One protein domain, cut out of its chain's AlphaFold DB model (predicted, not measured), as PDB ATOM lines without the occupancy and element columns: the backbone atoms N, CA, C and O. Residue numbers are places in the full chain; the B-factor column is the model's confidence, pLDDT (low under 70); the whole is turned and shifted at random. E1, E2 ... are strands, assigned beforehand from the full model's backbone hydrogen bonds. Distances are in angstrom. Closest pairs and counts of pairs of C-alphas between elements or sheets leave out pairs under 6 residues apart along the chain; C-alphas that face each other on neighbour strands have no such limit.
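AT A GLANCE: This is residues 25 to 90 of the 153 residues of an uncharacterized protein of Neisseriaceae bacterium (UniProt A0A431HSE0). Two small three-stranded sheets lie partly face to face as a loose, wedge-shaped sandwich: E1, E5 and E4 make one layer, and E3, E2 and E6 make the other. Each layer is a hairpin, E4 with E5 or E2 with E3, with a parallel strand added at one side, and the gap between the layers widens toward the turn at residues 67 and 68. The printed part has 66 residues with six named strands, E1 to E6 in order along it, and no named helix; the class is all strand. Both sheets are mixed, in the orders E1 E5 E4 and E3 E2 E6. The whole is compact, with a radius of gyration of the C-alphas of 11.9 A, and spans 35 by 27 by 17 A.

IN THESE COORDINATES: E1 is residues 25 to 29, 13.4 A long, and its C-alpha 25 is at (243.772, 252.716, 262.546). E2, residues 37 to 44, is 19.7 A long and bends by 57 degrees at residue 41. E3, residues 48 to 54, is 19.0 A long. E4, residues 60 to 66, is 18.9 A long, with C-alpha 66 at (247.772, 255.847, 271.300). E5, residues 69 to 75, is 19.0 A long. E6, residues 87 to 89, is 6.5 A long and ends with C-alpha 89 at (242.511, 270.706, 256.331).

HOW THE PARTS SIT: E1, an edge strand, is parallel to the inner strand E5 at 17 degrees; N 27 and O 72 are 3.0 A apart, within hydrogen-bond range. E4, the other edge strand, forms a hairpin with E5, antiparallel at 157 degrees. Across it N 62 and O 73 are 2.9 A apart and N 69 and O 66 2.8 A. E2 and E3 form the other hairpin, antiparallel at 145 degrees, with N 40 and O 51 2.9 A apart. E6 is parallel to E2 at 44 degrees; N 89 and O 43 are 2.8 A apart, and the C-alphas of Ala 42 and Ile 87, which face each other, 4.4 A. Between the sheets, E1 and E3 are apart, for instance, and E4 and E6 are only just apart, their closest C-alphas 8.3 A from each other.

THE WHOLE: The two C-alphas farthest apart, those of Asp 67 and Lys 83, are 36.5 A from each other. The links E2 to E3, E3 to E4 and E4 to E5 are tight, E1 to E2 is short, and E5 to E6 is long, with 11 residues between them. The printed part has no cut. Its mean pLDDT is 86.3, and no printed residue is under 70.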
ATOM      1  N   ARG A  25     245.175 253.097 262.327       75.00
ATOM      2  CA  ARG A  25     243.772 252.716 262.546       75.00
ATOM      3  C   ARG A  25     242.857 253.865 262.157       75.00
ATOM      4  O   ARG A  25     243.043 254.982 262.629       75.00
ATOM      5  N   GLU A  26     241.858 253.573 261.337       83.31
ATOM      6  CA  GLU A  26     240.894 254.558 260.847       83.31
ATOM      7  C   GLU A  26     239.484 254.211 261.332       83.31
ATOM      8  O   GLU A  26     239.074 253.050 261.268       83.31
ATOM      9  N   LYS A  27     238.744 255.200 261.843       84.75
ATOM     10  CA  LYS A  27     237.350 255.033 262.286       84.75
ATOM     11  C   LYS A  27     236.485 256.172 261.774       84.75
ATOM     12  O   LYS A  27     236.894 257.323 261.847       84.75
ATOM     13  N   ALA A  28     235.286 255.860 261.293       84.81
ATOM     14  CA  ALA A  28     234.312 256.845 260.837       84.81
ATOM     15  C   ALA A  28     233.094 256.868 261.769       84.81
ATOM     16  O   ALA A  28     232.538 255.818 262.084       84.81
ATOM     17  N   TYR A  29     232.683 258.064 262.186       87.06
ATOM     18  CA  TYR A  29     231.560 258.308 263.087       87.06
ATOM     19  C   TYR A  29     230.489 259.130 262.368       87.06
ATOM     20  O   TYR A  29     230.658 260.331 262.137       87.06
ATOM     21  N   PHE A  30     229.387 258.470 262.022       89.25
ATOM     22  CA  PHE A  30     228.226 259.077 261.380       89.25
ATOM     23  C   PHE A  30     226.951 258.558 262.048       89.25
ATOM     24  O   PHE A  30     226.828 257.355 262.264       89.25
ATOM     25  N   SER A  31     226.054 259.468 262.427       85.56
ATOM     26  CA  SER A  31     224.841 259.162 263.199       85.56
ATOM     27  C   SER A  31     223.614 258.878 262.339       85.56
ATOM     28  O   SER A  31     222.667 258.273 262.830       85.56
ATOM     29  N   ASP A  32     223.621 259.342 261.090       88.31
ATOM     30  CA  ASP A  32     222.440 259.351 260.230       88.31
ATOM     31  C   ASP A  32     222.496 258.173 259.235       88.31
ATOM     32  O   ASP A  32     223.522 257.500 259.081       88.31
ATOM     33  N   GLU A  33     221.395 257.909 258.528       89.81
ATOM     34  CA  GLU A  33     221.385 256.903 257.463       89.81
ATOM     35  C   GLU A  33     222.310 257.306 256.313       89.81
ATOM     36  O   GLU A  33     222.314 258.449 255.853       89.81
ATOM     37  N   ILE A  34     223.102 256.354 255.820       91.50
ATOM     38  CA  ILE A  34     224.036 256.590 254.719       91.50
ATOM     39  C   ILE A  34     223.347 256.273 253.394       91.50
ATOM     40  O   ILE A  34     223.073 255.110 253.109       91.50
ATOM     41  N   PHE A  35     223.155 257.289 252.556       91.50
ATOM     42  CA  PHE A  35     222.597 257.144 251.208       91.50
ATOM     43  C   PHE A  35     223.616 257.445 250.100       91.50
ATOM     44  O   PHE A  35     223.410 257.041 248.958       91.50
ATOM     45  N   SER A  36     224.743 258.104 250.403       91.44
ATOM     46  CA  SER A  36     225.846 258.268 249.448       91.44
ATOM     47  C   SER A  36     227.225 258.211 250.103       91.44
ATOM     48  O   SER A  36     227.419 258.587 251.261       91.44
ATOM     49  N   LYS A  37     228.197 257.707 249.338       92.19
ATOM     50  CA  LYS A  37     229.604 257.569 249.720       92.19
ATOM     51  C   LYS A  37     230.469 257.973 248.534       92.19
ATOM     52  O   LYS A  37     230.314 257.417 247.451       92.19
ATOM     53  N   GLN A  38     231.388 258.906 248.739       91.06
ATOM     54  CA  GLN A  38     232.305 259.363 247.700       91.06
ATOM     55  C   GLN A  38     233.717 259.464 248.266       91.06
ATOM     56  O   GLN A  38     233.934 260.125 249.271       91.06
ATOM     57  N   MET A  39     234.691 258.831 247.618       91.44
ATOM     58  CA  MET A  39     236.097 259.037 247.964       91.44
ATOM     59  C   MET A  39     236.599 260.296 247.269       91.44
ATOM     60  O   MET A  39     236.495 260.405 246.047       91.44
ATOM     61  N   VAL A  40     237.142 261.232 248.038       89.94
ATOM     62  CA  VAL A  40     237.679 262.492 247.521       89.94
ATOM     63  C   VAL A  40     239.102 262.702 248.012       89.94
ATOM     64  O   VAL A  40     239.498 262.226 249.079       89.94
ATOM     65  N   THR A  41     239.880 263.413 247.208       89.50
ATOM     66  CA  THR A  41     241.233 263.818 247.574       89.50
ATOM     67  C   THR A  41     241.168 265.022 248.511       89.50
ATOM     68  O   THR A  41     240.434 265.981 248.263       89.50
ATOM     69  N   ALA A  42     241.942 264.973 249.590       88.38
ATOM     70  CA  ALA A  42     242.076 266.055 250.548       88.38
ATOM     71  C   ALA A  42     243.547 266.347 250.839       88.38
ATOM     72  O   ALA A  42     244.367 265.435 250.921       88.38
ATOM     73  N   ASP A  43     243.865 267.617 251.047       87.69
ATOM     74  CA  ASP A  43     245.138 268.042 251.606       87.69
ATOM     75  C   ASP A  43     245.032 268.068 253.135       87.69
ATOM     76  O   ASP A  43     244.285 268.853 253.725       87.69
ATOM     77  N   TYR A  44     245.781 267.181 253.784       86.00
ATOM     78  CA  TYR A  44     245.899 267.091 255.229       86.00
ATOM     79  C   TYR A  44     247.302 267.479 255.686       86.00
ATOM     80  O   TYR A  44     248.221 266.658 255.724       86.00
ATOM     81  N   PHE A  45     247.452 268.743 256.086       85.38
ATOM     82  CA  PHE A  45     248.720 269.317 256.548       85.38
ATOM     83  C   PHE A  45     249.860 269.225 255.515       85.38
ATOM     84  O   PHE A  45     250.993 268.895 255.878       85.38
ATOM     85  N   GLY A  46     249.569 269.527 254.247       82.00
ATOM     86  CA  GLY A  46     250.522 269.468 253.136       82.00
ATOM     87  C   GLY A  46     250.747 268.050 252.611       82.00
ATOM     88  O   GLY A  46     251.755 267.785 251.960       82.00
ATOM     89  N   LYS A  47     249.855 267.113 252.950       84.75
ATOM     90  CA  LYS A  47     249.900 265.727 252.482       84.75
ATOM     91  C   LYS A  47     248.582 265.370 251.834       84.75
ATOM     92  O   LYS A  47     247.537 265.436 252.474       84.75
ATOM     93  N   GLU A  48     248.664 264.898 250.601       87.38
ATOM     94  CA  GLU A  48     247.508 264.347 249.920       87.38
ATOM     95  C   GLU A  48     247.057 263.052 250.610       87.38
ATOM     96  O   GLU A  48     247.835 262.112 250.803       87.38
ATOM     97  N   ILE A  49     245.792 263.013 251.011       87.19
ATOM     98  CA  ILE A  49     245.125 261.841 251.568       87.19
ATOM     99  C   ILE A  49     243.799 261.617 250.843       87.19
ATOM    100  O   ILE A  49     243.215 262.536 250.271       87.19
ATOM    101  N   LYS A  50     243.290 260.387 250.895       89.06
ATOM    102  CA  LYS A  50     241.936 260.078 250.432       89.06
ATOM    103  C   LYS A  50     240.996 260.046 251.625       89.06
ATOM    104  O   LYS A  50     241.272 259.347 252.596       89.06
ATOM    105  N   VAL A  51     239.897 260.786 251.544       90.69
ATOM    106  CA  VAL A  51     238.878 260.851 252.596       90.69
ATOM    107  C   VAL A  51     237.525 260.459 252.033       90.69
ATOM    108  O   VAL A  51     237.235 260.671 250.856       90.69
ATOM    109  N   LEU A  52     236.696 259.864 252.881       92.25
ATOM    110  CA  LEU A  52     235.336 259.503 252.525       92.25
ATOM    111  C   LEU A  52     234.417 260.702 252.785       92.25
ATOM    112  O   LEU A  52     234.466 261.303 253.847       92.25
ATOM    113  N   VAL A  53     233.587 261.054 251.818       92.50
ATOM    114  CA  VAL A  53     232.483 262.007 251.936       92.50
ATOM    115  C   VAL A  53     231.201 261.195 252.024       92.50
ATOM    116  O   VAL A  53     230.959 260.322 251.187       92.50
ATOM    117  N   ILE A  54     230.392 261.459 253.047       92.19
ATOM    118  CA  ILE A  54     229.148 260.731 253.312       92.19
ATOM    119  C   ILE A  54     227.991 261.703 253.170       92.19
ATOM    120  O   ILE A  54     227.997 262.745 253.817       92.19
ATOM    121  N   ASN A  55     227.000 261.378 252.338       91.94
ATOM    122  CA  ASN A  55     225.806 262.211 252.138       91.94
ATOM    123  C   ASN A  55     226.126 263.658 251.708       91.94
ATOM    124  O   ASN A  55     225.394 264.589 252.027       91.94
ATOM    125  N   GLY A  56     227.246 263.855 251.003       88.50
ATOM    126  CA  GLY A  56     227.741 265.185 250.640       88.50
ATOM    127  C   GLY A  56     228.422 265.946 251.784       88.50
ATOM    128  O   GLY A  56     228.768 267.108 251.600       88.50
ATOM    129  N   TYR A  57     228.651 265.320 252.941       90.94
ATOM    130  CA  TYR A  57     229.370 265.910 254.069       90.94
ATOM    131  C   TYR A  57     230.840 265.493 254.098       90.94
ATOM    132  O   TYR A  57     231.177 264.305 254.072       90.94
ATOM    133  N   ALA A  58     231.718 266.488 254.182       91.31
ATOM    134  CA  ALA A  58     233.140 266.308 254.411       91.31
ATOM    135  C   ALA A  58     233.400 265.888 255.868       91.31
ATOM    136  O   ALA A  58     232.801 266.457 256.788       91.31
ATOM    137  N   PRO A  59     234.310 264.929 256.108       92.44
ATOM    138  CA  PRO A  59     234.660 264.539 257.457       92.44
ATOM    139  C   PRO A  59     235.561 265.591 258.093       92.44
ATOM    140  O   PRO A  59     236.397 266.209 257.438       92.44
ATOM    141  N   ARG A  60     235.484 265.716 259.407       88.25
ATOM    142  CA  ARG A  60     236.516 266.313 260.244       88.25
ATOM    143  C   ARG A  60     237.451 265.219 260.737       88.25
ATOM    144  O   ARG A  60     236.994 264.197 261.238       88.25
ATOM    145  N   ILE A  61     238.755 265.451 260.635       88.12
ATOM    146  CA  ILE A  61     239.772 264.459 260.999       88.12
ATOM    147  C   ILE A  61     240.401 264.830 262.335       88.12
ATOM    148  O   ILE A  61     241.013 265.892 262.473       88.12
ATOM    149  N   VAL A  62     240.301 263.925 263.301       87.00
ATOM    150  CA  VAL A  62     241.031 263.995 264.566       87.00
ATOM    151  C   VAL A  62     242.101 262.913 264.549       87.00
ATOM    152  O   VAL A  62     241.796 261.725 264.486       87.00
ATOM    153  N   THR A  63     243.367 263.324 264.603       86.00
ATOM    154  CA  THR A  63     244.498 262.392 264.655       86.00
ATOM    155  C   THR A  63     245.012 262.298 266.084       86.00
ATOM    156  O   THR A  63     245.320 263.318 266.702       86.00
ATOM    157  N   ARG A  64     245.131 261.079 266.612       83.69
ATOM    158  CA  ARG A  64     245.659 260.795 267.952       83.69
ATOM    159  C   ARG A  64     246.749 259.736 267.875       83.69
ATOM    160  O   ARG A  64     246.721 258.871 267.005       83.69
ATOM    161  N   LYS A  65     247.707 259.797 268.797       83.50
ATOM    162  CA  LYS A  65     248.718 258.752 268.979       83.50
ATOM    163  C   LYS A  65     248.394 258.006 270.266       83.50
ATOM    164  O   LYS A  65     248.397 258.617 271.328       83.50
ATOM    165  N   VAL A  66     248.099 256.717 270.161       80.31
ATOM    166  CA  VAL A  66     247.772 255.847 271.300       80.31
ATOM    167  C   VAL A  66     248.706 254.650 271.229       80.31
ATOM    168  O   VAL A  66     248.726 253.971 270.209       80.31
ATOM    169  N   ASP A  67     249.533 254.439 272.252       80.00
ATOM    170  CA  ASP A  67     250.446 253.287 272.355       80.00
ATOM    171  C   ASP A  67     251.311 253.044 271.100       80.00
ATOM    172  O   ASP A  67     251.511 251.922 270.645       80.00
ATOM    173  N   GLY A  68     251.800 254.127 270.482       78.38
ATOM    174  CA  GLY A  68     252.612 254.064 269.256       78.38
ATOM    175  C   GLY A  68     251.820 253.882 267.953       78.38
ATOM    176  O   GLY A  68     252.397 254.013 266.875       78.38
ATOM    177  N   VAL A  69     250.506 253.673 268.035       78.94
ATOM    178  CA  VAL A  69     249.571 253.576 266.907       78.94
ATOM    179  C   VAL A  69     249.041 254.967 266.566       78.94
ATOM    180  O   VAL A  69     248.635 255.728 267.449       78.94
ATOM    181  N   ILE A  70     249.031 255.308 265.278       83.44
ATOM    182  CA  ILE A  70     248.379 256.527 264.797       83.44
ATOM    183  C   ILE A  70     246.922 256.176 264.513       83.44
ATOM    184  O   ILE A  70     246.627 255.314 263.687       83.44
ATOM    185  N   VAL A  71     246.007 256.844 265.202       86.00
ATOM    186  CA  VAL A  71     244.565 256.678 265.036       86.00
ATOM    187  C   VAL A  71     244.007 257.929 264.366       86.00
ATOM    188  O   VAL A  71     244.230 259.036 264.856       86.00
ATOM    189  N   LYS A  72     243.300 257.757 263.249       88.12
ATOM    190  CA  LYS A  72     242.560 258.820 262.562       88.12
ATOM    191  C   LYS A  72     241.066 258.573 262.703       88.12
ATOM    192  O   LYS A  72     240.532 257.606 262.163       88.12
ATOM    193  N   ASP A  73     240.402 259.470 263.411       87.62
ATOM    194  CA  ASP A  73     238.961 259.449 263.601       87.62
ATOM    195  C   ASP A  73     238.310 260.488 262.672       87.62
ATOM    196  O   ASP A  73     238.660 261.671 262.705       87.62
ATOM    197  N   TYR A  74     237.378 260.041 261.833       90.31
ATOM    198  CA  TYR A  74     236.634 260.838 260.861       90.31
ATOM    199  C   TYR A  74     235.220 261.094 261.394       90.31
ATOM    200  O   TYR A  74     234.437 260.158 261.553       90.31
ATOM    201  N   TYR A  75     234.879 262.352 261.651       89.88
ATOM    202  CA  TYR A  75     233.586 262.768 262.199       89.88
ATOM    203  C   TYR A  75     232.785 263.566 261.175       89.88
ATOM    204  O   TYR A  75     233.330 264.445 260.521       89.88
ATOM    205  N   TYR A  76     231.489 263.299 261.062       89.38
ATOM    206  CA  TYR A  76     230.603 263.962 260.090       89.38
ATOM    207  C   TYR A  76     229.462 264.744 260.768       89.38
ATOM    208  O   TYR A  76     228.588 265.292 260.102       89.38
ATOM    209  N   ASN A  77     229.471 264.802 262.101       78.12
ATOM    210  CA  ASN A  77     228.500 265.508 262.939       78.12
ATOM    211  C   ASN A  77     228.448 267.019 262.663       78.12
ATOM    212  O   ASN A  77     227.388 267.622 262.788       78.12
ATOM    213  N   ASP A  78     229.570 267.606 262.242       79.19
ATOM    214  CA  ASP A  78     229.669 269.028 261.907       79.19
ATOM    215  C   ASP A  78     228.907 269.375 260.602       79.19
ATOM    216  O   ASP A  78     228.782 270.552 260.265       79.19
ATOM    217  N   LYS A  79     228.404 268.367 259.858       81.75
ATOM    218  CA  LYS A  79     227.606 268.492 258.617       81.75
ATOM    219  C   LYS A  79     228.186 269.506 257.621       81.75
ATOM    220  O   LYS A  79     227.469 270.241 256.942       81.75
ATOM    221  N   ILE A  80     229.515 269.524 257.512       84.31
ATOM    222  CA  ILE A  80     230.244 270.417 256.611       84.31
ATOM    223  C   ILE A  80     229.988 269.968 255.177       84.31
ATOM    224  O   ILE A  80     230.437 268.899 254.773       84.31
ATOM    225  N   LEU A  81     229.272 270.776 254.400       88.69
ATOM    226  CA  LEU A  81     228.940 270.436 253.021       88.69
ATOM    227  C   LEU A  81     230.194 270.436 252.133       88.69
ATOM    228  O   LEU A  81     230.915 271.432 252.044       88.69
ATOM    229  N   TYR A  82     230.419 269.335 251.428       88.31
ATOM    230  CA  TYR A  82     231.418 269.226 250.377       88.31
ATOM    231  C   TYR A  82     230.888 269.872 249.091       88.31
ATOM    232  O   TYR A  82     229.897 269.427 248.517       88.31
ATOM    233  N   LYS A  83     231.561 270.931 248.632       86.31
ATOM    234  CA  LYS A  83     231.152 271.730 247.459       86.31
ATOM    235  C   LYS A  83     231.851 271.323 246.152       86.31
ATOM    236  O   LYS A  83     231.744 272.041 245.163       86.31
ATOM    237  N   GLY A  84     232.554 270.188 246.141       77.19
ATOM    238  CA  GLY A  84     233.434 269.799 245.037       77.19
ATOM    239  C   GLY A  84     234.852 270.364 245.185       77.19
ATOM    240  O   GLY A  84     235.057 271.403 245.811       77.19
ATOM    241  N   GLY A  85     235.839 269.664 244.616       82.81
ATOM    242  CA  GLY A  85     237.254 270.056 244.642       82.81
ATOM    243  C   GLY A  85     238.078 269.365 245.734       82.81
ATOM    244  O   GLY A  85     237.690 268.331 246.267       82.81
ATOM    245  N   VAL A  86     239.251 269.916 246.047       81.19
ATOM    246  CA  VAL A  86     240.138 269.370 247.089       81.19
ATOM    247  C   VAL A  86     239.710 269.909 248.452       81.19
ATOM    248  O   VAL A  86     239.580 271.119 248.631       81.19
ATOM    249  N   ILE A  87     239.503 269.022 249.427       82.88
ATOM    250  CA  ILE A  87     239.253 269.436 250.815       82.88
ATOM    251  C   ILE A  87     240.586 269.845 251.441       82.88
ATOM    252  O   ILE A  87     241.529 269.062 251.423       82.88
ATOM    253  N   ILE A  88     240.665 271.041 252.023       83.44
ATOM    254  CA  ILE A  88     241.890 271.540 252.658       83.44
ATOM    255  C   ILE A  88     241.696 271.544 254.173       83.44
ATOM    256  O   ILE A  88     240.877 272.294 254.709       83.44
ATOM    257  N   TYR A  89     242.458 270.708 254.875       82.06
ATOM    258  CA  TYR A  89     242.511 270.706 256.331       82.06
ATOM    259  C   TYR A  89     243.656 271.587 256.802       82.06
ATOM    260  O   TYR A  89     244.819 271.175 256.878       82.06
ATOM    261  N   GLU A  90     243.311 272.816 257.161       76.12
ATOM    262  CA  GLU A  90     244.268 273.718 257.770       76.12
ATOM    263  C   GLU A  90     244.640 273.228 259.166       76.12
ATOM    264  O   GLU A  90     243.793 272.888 260.003       76.12
TER     265      GLU A  90